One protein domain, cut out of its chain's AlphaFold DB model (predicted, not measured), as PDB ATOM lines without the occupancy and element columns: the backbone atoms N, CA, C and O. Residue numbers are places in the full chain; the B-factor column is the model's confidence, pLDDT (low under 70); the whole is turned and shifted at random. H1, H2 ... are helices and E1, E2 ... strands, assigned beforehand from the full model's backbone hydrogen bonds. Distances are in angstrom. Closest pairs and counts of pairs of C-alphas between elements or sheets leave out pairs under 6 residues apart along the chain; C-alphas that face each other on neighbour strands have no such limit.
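AT A GLANCE: This is residues 4 to 13, 28 to 37 and 45 to 92 of the 96 residues of an uncharacterized protein of Acidobacteria bacterium (UniProt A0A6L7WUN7). What does the model look like? A small sheet of three strands, E2, E3 and E4, has helix H2 packed over one face, while the short helix H1 and the short strand E1 lie off the sheet towards its E2 side. What is printed? The printed part has 68 residues with two named helices and four named strands, in the order H1 E1 H2 E2 E3 E4, of mixed class. The antiparallel sheet, E2 - E3 - E4, is a meander, each strand the antiparallel neighbour of the one before, and makes two layers with H2. How compact is it? It is compact and rounded, with a radius of gyration of the C-alphas of 11.2 A and spans of 27 by 26 by 23 A.

HOW THE PARTS SIT: Where is H1, residues 4 to 11? It is close to but not clearly touching H2, residues 54 to 66, about perpendicular at 76 degrees; their closest C-alphas, of Asn 5 and Leu 55, are 7.8 A apart. Where is E1, residues 32 to 34? It pairs with no named strand but is near E2, residues 70 to 75. How does H2 meet the sheet? It is on it, over E3, residues 79 to 82, at a height over the sheet of 8.3 A, and only just stands up from it, rising 40.4 degrees. Its closest C-alphas with E4, residues 88 to 91, are those of Val 63 and Val 89, 6.4 A apart. Which backbone atoms pair? N 74 and O 81 of hairpin E2 and E3 are 2.8 A apart, and N 80 and O 90 of hairpin E3 and E4 2.9 A. In H1 and H2 every O i to N i+4 pair is within hydrogen-bond range.

IN THESE COORDINATES: Where do the elements begin and end? H1 begins at C-alpha 4, (-37.353, -6.036, 19.483), and E4 ends at C-alpha 91, (-21.212, 0.308, 21.154). Which are longest? H2 spans 19.0 A and E2 15.0 A.

THE WHOLE: Where is it cut? Residues 14 to 27 and 38 to 44 are not printed, with C-alpha gaps of 21.6 A and 10.7 A. Where is confidence low? Residues 84 to 87 are under 70.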
ATOM      1  N   ALA A   4     -36.745  -5.359  18.337       82.19
ATOM      2  CA  ALA A   4     -37.353  -6.036  19.483       82.19
ATOM      3  C   ALA A   4     -36.603  -5.735  20.791       82.19
ATOM      4  O   ALA A   4     -37.224  -5.407  21.797       82.19
ATOM      5  N   ASN A   5     -35.266  -5.750  20.764       80.81
ATOM      6  CA  ASN A   5     -34.459  -5.405  21.939       80.81
ATOM      7  C   ASN A   5     -34.628  -3.927  22.311       80.81
ATOM      8  O   ASN A   5     -34.733  -3.585  23.484       80.81
ATOM      9  N   PHE A   6     -34.698  -3.044  21.312       80.19
ATOM     10  CA  PHE A   6     -34.950  -1.627  21.556       80.19
ATOM     11  C   PHE A   6     -36.327  -1.382  22.186       80.19
ATOM     12  O   PHE A   6     -36.447  -0.575  23.105       80.19
ATOM     13  N   GLN A   7     -37.363  -2.090  21.723       81.44
ATOM     14  CA  GLN A   7     -38.700  -2.043  22.320       81.44
ATOM     15  C   GLN A   7     -38.680  -2.553  23.760       81.44
ATOM     16  O   GLN A   7     -39.145  -1.837  24.640       81.44
ATOM     17  N   PHE A   8     -38.026  -3.688  24.022       84.94
ATOM     18  CA  PHE A   8     -37.841  -4.193  25.382       84.94
ATOM     19  C   PHE A   8     -37.258  -3.124  26.312       84.94
ATOM     20  O   PHE A   8     -37.855  -2.817  27.339       84.94
ATOM     21  N   PHE A   9     -36.148  -2.481  25.926       82.81
ATOM     22  CA  PHE A   9     -35.528  -1.426  26.735       82.81
ATOM     23  C   PHE A   9     -36.425  -0.203  26.952       82.81
ATOM     24  O   PHE A   9     -36.219   0.540  27.912       82.81
ATOM     25  N   ARG A  10     -37.396   0.050  26.070       78.31
ATOM     26  CA  ARG A  10     -38.398   1.103  26.266       78.31
ATOM     27  C   ARG A  10     -39.516   0.669  27.207       78.31
ATOM     28  O   ARG A  10     -39.988   1.511  27.964       78.31
ATOM     29  N   ASP A  11     -39.906  -0.598  27.165       82.75
ATOM     30  CA  ASP A  11     -41.033  -1.133  27.931       82.75
ATOM     31  C   ASP A  11     -40.663  -1.380  29.398       82.75
ATOM     32  O   ASP A  11     -41.445  -1.068  30.290       82.75
ATOM     33  N   VAL A  12     -39.437  -1.844  29.668       81.06
ATOM     34  CA  VAL A  12     -38.940  -2.043  31.046       81.06
ATOM     35  C   VAL A  12     -38.518  -0.737  31.732       81.06
ATOM     36  O   VAL A  12     -38.137  -0.722  32.904       81.06
ATOM     37  N   GLN A  13     -38.585   0.397  31.026       73.00
ATOM     38  CA  GLN A  13     -38.466   1.695  31.677       73.00
ATOM     39  C   GLN A  13     -39.740   2.000  32.452       73.00
ATOM     40  O   GLN A  13     -40.792   2.271  31.883       73.00
ATOM     41  N   GLY A  28     -22.334  -5.799  41.861       93.81
ATOM     42  CA  GLY A  28     -21.278  -6.796  41.617       93.81
ATOM     43  C   GLY A  28     -21.721  -8.268  41.682       93.81
ATOM     44  O   GLY A  28     -20.896  -9.154  41.488       93.81
ATOM     45  N   GLN A  29     -22.995  -8.547  41.970       94.56
ATOM     46  CA  GLN A  29     -23.583  -9.889  41.968       94.56
ATOM     47  C   GLN A  29     -24.377 -10.178  40.683       94.56
ATOM     48  O   GLN A  29     -25.043 -11.203  40.622       94.56
ATOM     49  N   HIS A  30     -24.276  -9.317  39.662       94.06
ATOM     50  CA  HIS A  30     -25.011  -9.401  38.388       94.06
ATOM     51  C   HIS A  30     -26.527  -9.190  38.502       94.06
ATOM     52  O   HIS A  30     -27.251  -9.381  37.531       94.06
ATOM     53  N   GLU A  31     -27.023  -8.726  39.649       95.12
ATOM     54  CA  GLU A  31     -28.413  -8.285  39.746       95.12
ATOM     55  C   GLU A  31     -28.592  -6.998  38.944       95.12
ATOM     56  O   GLU A  31     -27.749  -6.095  39.021       95.12
ATOM     57  N   VAL A  32     -29.709  -6.877  38.226       94.88
ATOM     58  CA  VAL A  32     -30.017  -5.705  37.403       94.88
ATOM     59  C   VAL A  32     -31.476  -5.303  37.549       94.88
ATOM     60  O   VAL A  32     -32.369  -6.141  37.577       94.88
ATOM     61  N   TRP A  33     -31.725  -3.999  37.655       93.44
ATOM     62  CA  TRP A  33     -33.070  -3.450  37.823       93.44
ATOM     63  C   TRP A  33     -33.216  -2.077  37.152       93.44
ATOM     64  O   TRP A  33     -32.215  -1.389  36.893       93.44
ATOM     65  N   PRO A  34     -34.451  -1.613  36.878       90.88
ATOM     66  CA  PRO A  34     -34.674  -0.272  36.356       90.88
ATOM     67  C   PRO A  34     -34.210   0.811  37.341       90.88
ATOM     68  O   PRO A  34     -34.509   0.793  38.537       90.88
ATOM     69  N   GLY A  35     -33.525   1.836  36.836       84.31
ATOM     70  CA  GLY A  35     -33.100   2.989  37.628       84.31
ATOM     71  C   GLY A  35     -34.259   3.949  37.908       84.31
ATOM     72  O   GLY A  35     -34.444   4.928  37.189       84.31
ATOM     73  N   THR A  36     -35.034   3.699  38.965       73.94
ATOM     74  CA  THR A  36     -36.277   4.445  39.265       73.94
ATOM     75  C   THR A  36     -36.088   5.773  39.985       73.94
ATOM     76  O   THR A  36     -36.961   6.644  39.924       73.94
ATOM     77  N   ARG A  37     -34.969   5.947  40.690       73.00
ATOM     78  CA  ARG A  37     -34.718   7.097  41.570       73.00
ATOM     79  C   ARG A  37     -33.280   7.572  41.497       73.00
ATOM     80  O   ARG A  37     -32.399   6.858  41.033       73.00
ATOM     81  N   GLU A  45     -37.394  -2.991  46.759       87.25
ATOM     82  CA  GLU A  45     -37.987  -2.213  45.665       87.25
ATOM     83  C   GLU A  45     -37.331  -2.511  44.304       87.25
ATOM     84  O   GLU A  45     -37.664  -1.863  43.308       87.25
ATOM     85  N   ARG A  46     -36.366  -3.440  44.244       90.62
ATOM     86  CA  ARG A  46     -35.700  -3.822  42.996       90.62
ATOM     87  C   ARG A  46     -36.598  -4.768  42.212       90.62
ATOM     88  O   ARG A  46     -36.937  -5.854  42.668       90.62
ATOM     89  N   GLU A  47     -36.960  -4.350  41.009       90.38
ATOM     90  CA  GLU A  47     -37.541  -5.241  40.012       90.38
ATOM     91  C   GLU A  47     -36.395  -5.906  39.251       90.38
ATOM     92  O   GLU A  47     -35.728  -5.264  38.442       90.38
ATOM     93  N   HIS A  48     -36.134  -7.162  39.592       92.62
ATOM     94  CA  HIS A  48     -35.047  -7.966  39.048       92.62
ATOM     95  C   HIS A  48     -35.292  -8.309  37.575       92.62
ATOM     96  O   HIS A  48     -36.367  -8.791  37.214       92.62
ATOM     97  N   LEU A  49     -34.301  -8.030  36.726       92.06
ATOM     98  CA  LEU A  49     -34.365  -8.211  35.273       92.06
ATOM     99  C   LEU A  49     -33.329  -9.211  34.738       92.06
ATOM    100  O   LEU A  49     -33.269  -9.412  33.523       92.06
ATOM    101  N   GLU A  50     -32.526  -9.831  35.604       92.44
ATOM    102  CA  GLU A  50     -31.570 -10.862  35.197       92.44
ATOM    103  C   GLU A  50     -32.267 -12.030  34.479       92.44
ATOM    104  O   GLU A  50     -33.318 -12.519  34.903       92.44
ATOM    105  N   GLY A  51     -31.706 -12.463  33.347       91.12
ATOM    106  CA  GLY A  51     -32.255 -13.555  32.539       91.12
ATOM    107  C   GLY A  51     -33.518 -13.210  31.740       91.12
ATOM    108  O   GLY A  51     -34.013 -14.058  30.994       91.12
ATOM    109  N   VAL A  52     -34.050 -11.985  31.848       90.88
ATOM    110  CA  VAL A  52     -35.235 -11.555  31.083       90.88
ATOM    111  C   VAL A  52     -34.878 -11.262  29.621       90.88
ATOM    112  O   VAL A  52     -35.649 -11.577  28.712       90.88
ATOM    113  N   LEU A  53     -33.699 -10.684  29.373       89.12
ATOM    114  CA  LEU A  53     -33.162 -10.442  28.036       89.12
ATOM    115  C   LEU A  53     -31.658 -10.725  28.040       89.12
ATOM    116  O   LEU A  53     -30.909  -9.984  28.663       89.12
ATOM    117  N   ALA A  54     -31.209 -11.706  27.252       91.19
ATOM    118  CA  ALA A  54     -29.790 -12.076  27.174       91.19
ATOM    119  C   ALA A  54     -28.864 -10.889  26.844       91.19
ATOM    120  O   ALA A  54     -27.787 -10.765  27.409       91.19
ATOM    121  N   LEU A  55     -29.311  -9.963  25.985       90.44
ATOM    122  CA  LEU A  55     -28.549  -8.744  25.694       90.44
ATOM    123  C   LEU A  55     -28.379  -7.845  26.932       90.44
ATOM    124  O   LEU A  55     -27.372  -7.162  27.043       90.44
ATOM    125  N   LEU A  56     -29.360  -7.790  27.838       91.19
ATOM    126  CA  LEU A  56     -29.217  -7.025  29.078       91.19
ATOM    127  C   LEU A  56     -28.179  -7.675  30.000       91.19
ATOM    128  O   LEU A  56     -27.376  -6.948  30.575       91.19
ATOM    129  N   ASP A  57     -28.159  -9.005  30.087       93.06
ATOM    130  CA  ASP A  57     -27.159  -9.735  30.873       93.06
ATOM    131  C   ASP A  57     -25.741  -9.507  30.311       93.06
ATOM    132  O   ASP A  57     -24.838  -9.137  31.056       93.06
ATOM    133  N   GLU A  58     -25.564  -9.578  28.984       93.19
ATOM    134  CA  GLU A  58     -24.293  -9.241  28.312       93.19
ATOM    135  C   GLU A  58     -23.843  -7.797  28.609       93.19
ATOM    136  O   GLU A  58     -22.671  -7.531  28.867       93.19
ATOM    137  N   ILE A  59     -24.780  -6.842  28.615       92.62
ATOM    138  CA  ILE A  59     -24.487  -5.448  28.978       92.62
ATOM    139  C   ILE A  59     -24.036  -5.342  30.440       92.62
ATOM    140  O   ILE A  59     -23.166  -4.529  30.756       92.62
ATOM    141  N   VAL A  60     -24.638  -6.116  31.345       94.38
ATOM    142  CA  VAL A  60     -24.247  -6.136  32.758       94.38
ATOM    143  C   VAL A  60     -22.835  -6.693  32.909       94.38
ATOM    144  O   VAL A  60     -22.046  -6.078  33.625       94.38
ATOM    145  N   ASP A  61     -22.485  -7.761  32.191       94.50
ATOM    146  CA  ASP A  61     -21.125  -8.312  32.168       94.50
ATOM    147  C   ASP A  61     -20.103  -7.251  31.727       94.50
ATOM    148  O   ASP A  61     -19.101  -7.011  32.410       94.50
ATOM    149  N   ASP A  62     -20.392  -6.550  30.629       93.00
ATOM    150  CA  ASP A  62     -19.560  -5.464  30.106       93.00
ATOM    151  C   ASP A  62     -19.408  -4.317  31.124       93.00
ATOM    152  O   ASP A  62     -18.315  -3.779  31.343       93.00
ATOM    153  N   VAL A  63     -20.501  -3.938  31.793       91.94
ATOM    154  CA  VAL A  63     -20.492  -2.906  32.838       91.94
ATOM    155  C   VAL A  63     -19.645  -3.344  34.030       91.94
ATOM    156  O   VAL A  63     -18.830  -2.553  34.506       91.94
ATOM    157  N   LEU A  64     -19.798  -4.582  34.500       92.62
ATOM    158  CA  LEU A  64     -19.058  -5.117  35.644       92.62
ATOM    159  C   LEU A  64     -17.580  -5.351  35.335       92.62
ATOM    160  O   LEU A  64     -16.744  -5.239  36.233       92.62
ATOM    161  N   HIS A  65     -17.230  -5.582  34.071       92.62
ATOM    162  CA  HIS A  65     -15.839  -5.588  33.632       92.62
ATOM    163  C   HIS A  65     -15.158  -4.227  33.861       92.62
ATOM    164  O   HIS A  65     -13.973  -4.168  34.199       92.62
ATOM    165  N   VAL A  66     -15.898  -3.123  33.701       90.31
ATOM    166  CA  VAL A  66     -15.382  -1.756  33.892       90.31
ATOM    167  C   VAL A  66     -15.526  -1.277  35.340       90.31
ATOM    168  O   VAL A  66     -14.613  -0.631  35.856       90.31
ATOM    169  N   GLU A  67     -16.647  -1.577  35.992       90.81
ATOM    170  CA  GLU A  67     -16.959  -1.208  37.375       90.81
ATOM    171  C   GLU A  67     -17.424  -2.455  38.152       90.81
ATOM    172  O   GLU A  67     -18.624  -2.722  38.236       90.81
ATOM    173  N   PRO A  68     -16.498  -3.220  38.766       92.19
ATOM    174  CA  PRO A  68     -16.811  -4.505  39.405       92.19
ATOM    175  C   PRO A  68     -17.812  -4.432  40.561       92.19
ATOM    176  O   PRO A  68     -18.362  -5.446  40.981       92.19
ATOM    177  N   ARG A  69     -18.039  -3.240  41.121       91.38
ATOM    178  CA  ARG A  69     -19.036  -3.023  42.180       91.38
ATOM    179  C   ARG A  69     -20.448  -2.822  41.628       91.38
ATOM    180  O   ARG A  69     -21.398  -2.775  42.411       91.38
ATOM    181  N   GLY A  70     -20.583  -2.725  40.310       91.31
ATOM    182  CA  GLY A  70     -21.789  -2.296  39.633       91.31
ATOM    183  C   GLY A  70     -22.006  -0.794  39.736       91.31
ATOM    184  O   GLY A  70     -21.199  -0.028  40.266       91.31
ATOM    185  N   GLY A  71     -23.132  -0.352  39.203       90.06
ATOM    186  CA  GLY A  71     -23.482   1.051  39.195       90.06
ATOM    187  C   GLY A  71     -24.656   1.338  38.287       90.06
ATOM    188  O   GLY A  71     -25.405   0.455  37.879       90.06
ATOM    189  N   ARG A  72     -24.825   2.621  37.979       90.69
ATOM    190  CA  ARG A  72     -25.859   3.089  37.065       90.69
ATOM    191  C   ARG A  72     -25.319   3.185  35.651       90.69
ATOM    192  O   ARG A  72     -24.295   3.838  35.424       90.69
ATOM    193  N   PHE A  73     -26.075   2.631  34.716       90.31
ATOM    194  CA  PHE A  73     -25.781   2.710  33.298       90.31
ATOM    195  C   PHE A  73     -27.015   3.114  32.491       90.31
ATOM    196  O   PHE A  73     -28.161   3.029  32.946       90.31
ATOM    197  N   HIS A  74     -26.740   3.613  31.296       89.06
ATOM    198  CA  HIS A  74     -27.711   4.152  30.364       89.06
ATOM    199  C   HIS A  74     -27.558   3.442  29.027       89.06
ATOM    200  O   HIS A  74     -26.440   3.325  28.534       89.06
ATOM    201  N   VAL A  75     -28.668   3.002  28.449       87.69
ATOM    202  CA  VAL A  75     -28.726   2.302  27.167       87.69
ATOM    203  C   VAL A  75     -29.519   3.167  26.190       87.69
ATOM    204  O   VAL A  75     -30.668   3.525  26.462       87.69
ATOM    205  N   ASP A  76     -28.909   3.533  25.066       83.81
ATOM    206  CA  ASP A  76     -29.590   4.173  23.937       83.81
ATOM    207  C   ASP A  76     -29.273   3.472  22.610       83.81
ATOM    208  O   ASP A  76     -28.738   2.367  22.578       83.81
ATOM    209  N   ASP A  77     -29.664   4.091  21.499       80.25
ATOM    210  CA  ASP A  77     -29.430   3.599  20.143       80.25
ATOM    211  C   ASP A  77     -27.949   3.550  19.743       80.25
ATOM    212  O   ASP A  77     -27.595   2.827  18.812       80.25
ATOM    213  N   ARG A  78     -27.079   4.267  20.458       82.50
ATOM    214  CA  ARG A  78     -25.635   4.330  20.205       82.50
ATOM    215  C   ARG A  78     -24.870   3.301  21.031       82.50
ATOM    216  O   ARG A  78     -23.846   2.793  20.575       82.50
ATOM    217  N   GLY A  79     -25.336   2.978  22.236       86.62
ATOM    218  CA  GLY A  79     -24.622   2.049  23.106       86.62
ATOM    219  C   GLY A  79     -24.981   2.137  24.583       86.62
ATOM    220  O   GLY A  79     -26.076   2.553  24.965       86.62
ATOM    221  N   VAL A  80     -24.011   1.741  25.409       89.31
ATOM    222  CA  VAL A  80     -24.092   1.708  26.872       89.31
ATOM    223  C   VAL A  80     -23.123   2.718  27.484       89.31
ATOM    224  O   VAL A  80     -21.938   2.736  27.148       89.31
ATOM    225  N   PHE A  81     -23.607   3.526  28.428       88.44
ATOM    226  CA  PHE A  81     -22.844   4.600  29.069       88.44
ATOM    227  C   PHE A  81     -22.950   4.541  30.595       88.44
ATOM    228  O   PHE A  81     -24.050   4.453  31.139       88.44
ATOM    229  N   LEU A  82     -21.824   4.685  31.301       86.19
ATOM    230  CA  LEU A  82     -21.810   4.769  32.770       86.19
ATOM    231  C   LEU A  82     -22.124   6.185  33.274       86.19
ATOM    232  O   LEU A  82     -21.609   7.182  32.754       86.19
ATOM    233  N   ALA A  83     -22.905   6.273  34.356       71.62
ATOM    234  CA  ALA A  83     -23.297   7.547  34.969       71.62
ATOM    235  C   ALA A  83     -22.117   8.325  35.588       71.62
ATOM    236  O   ALA A  83     -22.145   9.553  35.624       71.62
ATOM    237  N   ALA A  84     -21.067   7.633  36.045       59.34
ATOM    238  CA  ALA A  84     -19.955   8.233  36.788       59.34
ATOM    239  C   ALA A  84     -18.946   9.034  35.934       59.34
ATOM    240  O   ALA A  84     -17.990   9.577  36.479       59.34
ATOM    241  N   GLY A  85     -19.138   9.156  34.612       53.44
ATOM    242  CA  GLY A  85     -18.197   9.935  33.795       53.44
ATOM    243  C   GLY A  85     -18.314   9.836  32.277       53.44
ATOM    244  O   GLY A  85     -17.332  10.119  31.601       53.44
ATOM    245  N   ARG A  86     -19.468   9.443  31.711       55.16
ATOM    246  CA  ARG A  86     -19.665   9.313  30.247       55.16
ATOM    247  C   ARG A  86     -18.652   8.388  29.553       55.16
ATOM    248  O   ARG A  86     -18.338   8.588  28.381       55.16
ATOM    249  N   ARG A  87     -18.143   7.368  30.248       64.19
ATOM    250  CA  ARG A  87     -17.379   6.301  29.595       64.19
ATOM    251  C   ARG A  87     -18.370   5.382  28.891       64.19
ATOM    252  O   ARG A  87     -19.254   4.820  29.541       64.19
ATOM    253  N   GLN A  88     -18.249   5.299  27.571       72.88
ATOM    254  CA  GLN A  88     -18.953   4.308  26.772       72.88
ATOM    255  C   GLN A  88     -18.331   2.944  27.070       72.88
ATOM    256  O   GLN A  88     -17.106   2.809  27.067       72.88
ATOM    257  N   VAL A  89     -19.179   1.985  27.416       76.31
ATOM    258  CA  VAL A  89     -18.771   0.620  27.770       76.31
ATOM    259  C   VAL A  89     -18.867  -0.269  26.540       76.31
ATOM    260  O   VAL A  89     -17.921  -0.980  26.222       76.31
ATOM    261  N   THR A  90     -19.966  -0.124  25.799       79.19
ATOM    262  CA  THR A  90     -20.290  -0.964  24.646       79.19
ATOM    263  C   THR A  90     -20.932  -0.100  23.568       79.19
ATOM    264  O   THR A  90     -21.789   0.737  23.867       79.19
ATOM    265  N   GLU A  91     -20.526  -0.278  22.311       78.94
ATOM    266  CA  GLU A  91     -21.212   0.308  21.154       78.94
ATOM    267  C   GLU A  91     -22.202  -0.701  20.577       78.94
ATOM    268  O   GLU A  91     -21.873  -1.877  20.407       78.94
ATOM    269  N   PHE A  92     -23.400  -0.252  20.202       74.31
ATOM    270  CA  PHE A  92     -24.291  -1.108  19.430       74.31
ATOM    271  C   PHE A  92     -24.040  -0.928  17.941       74.31
ATOM    272  O   PHE A  92     -24.315   0.120  17.367       74.31
TER     273      PHE A  92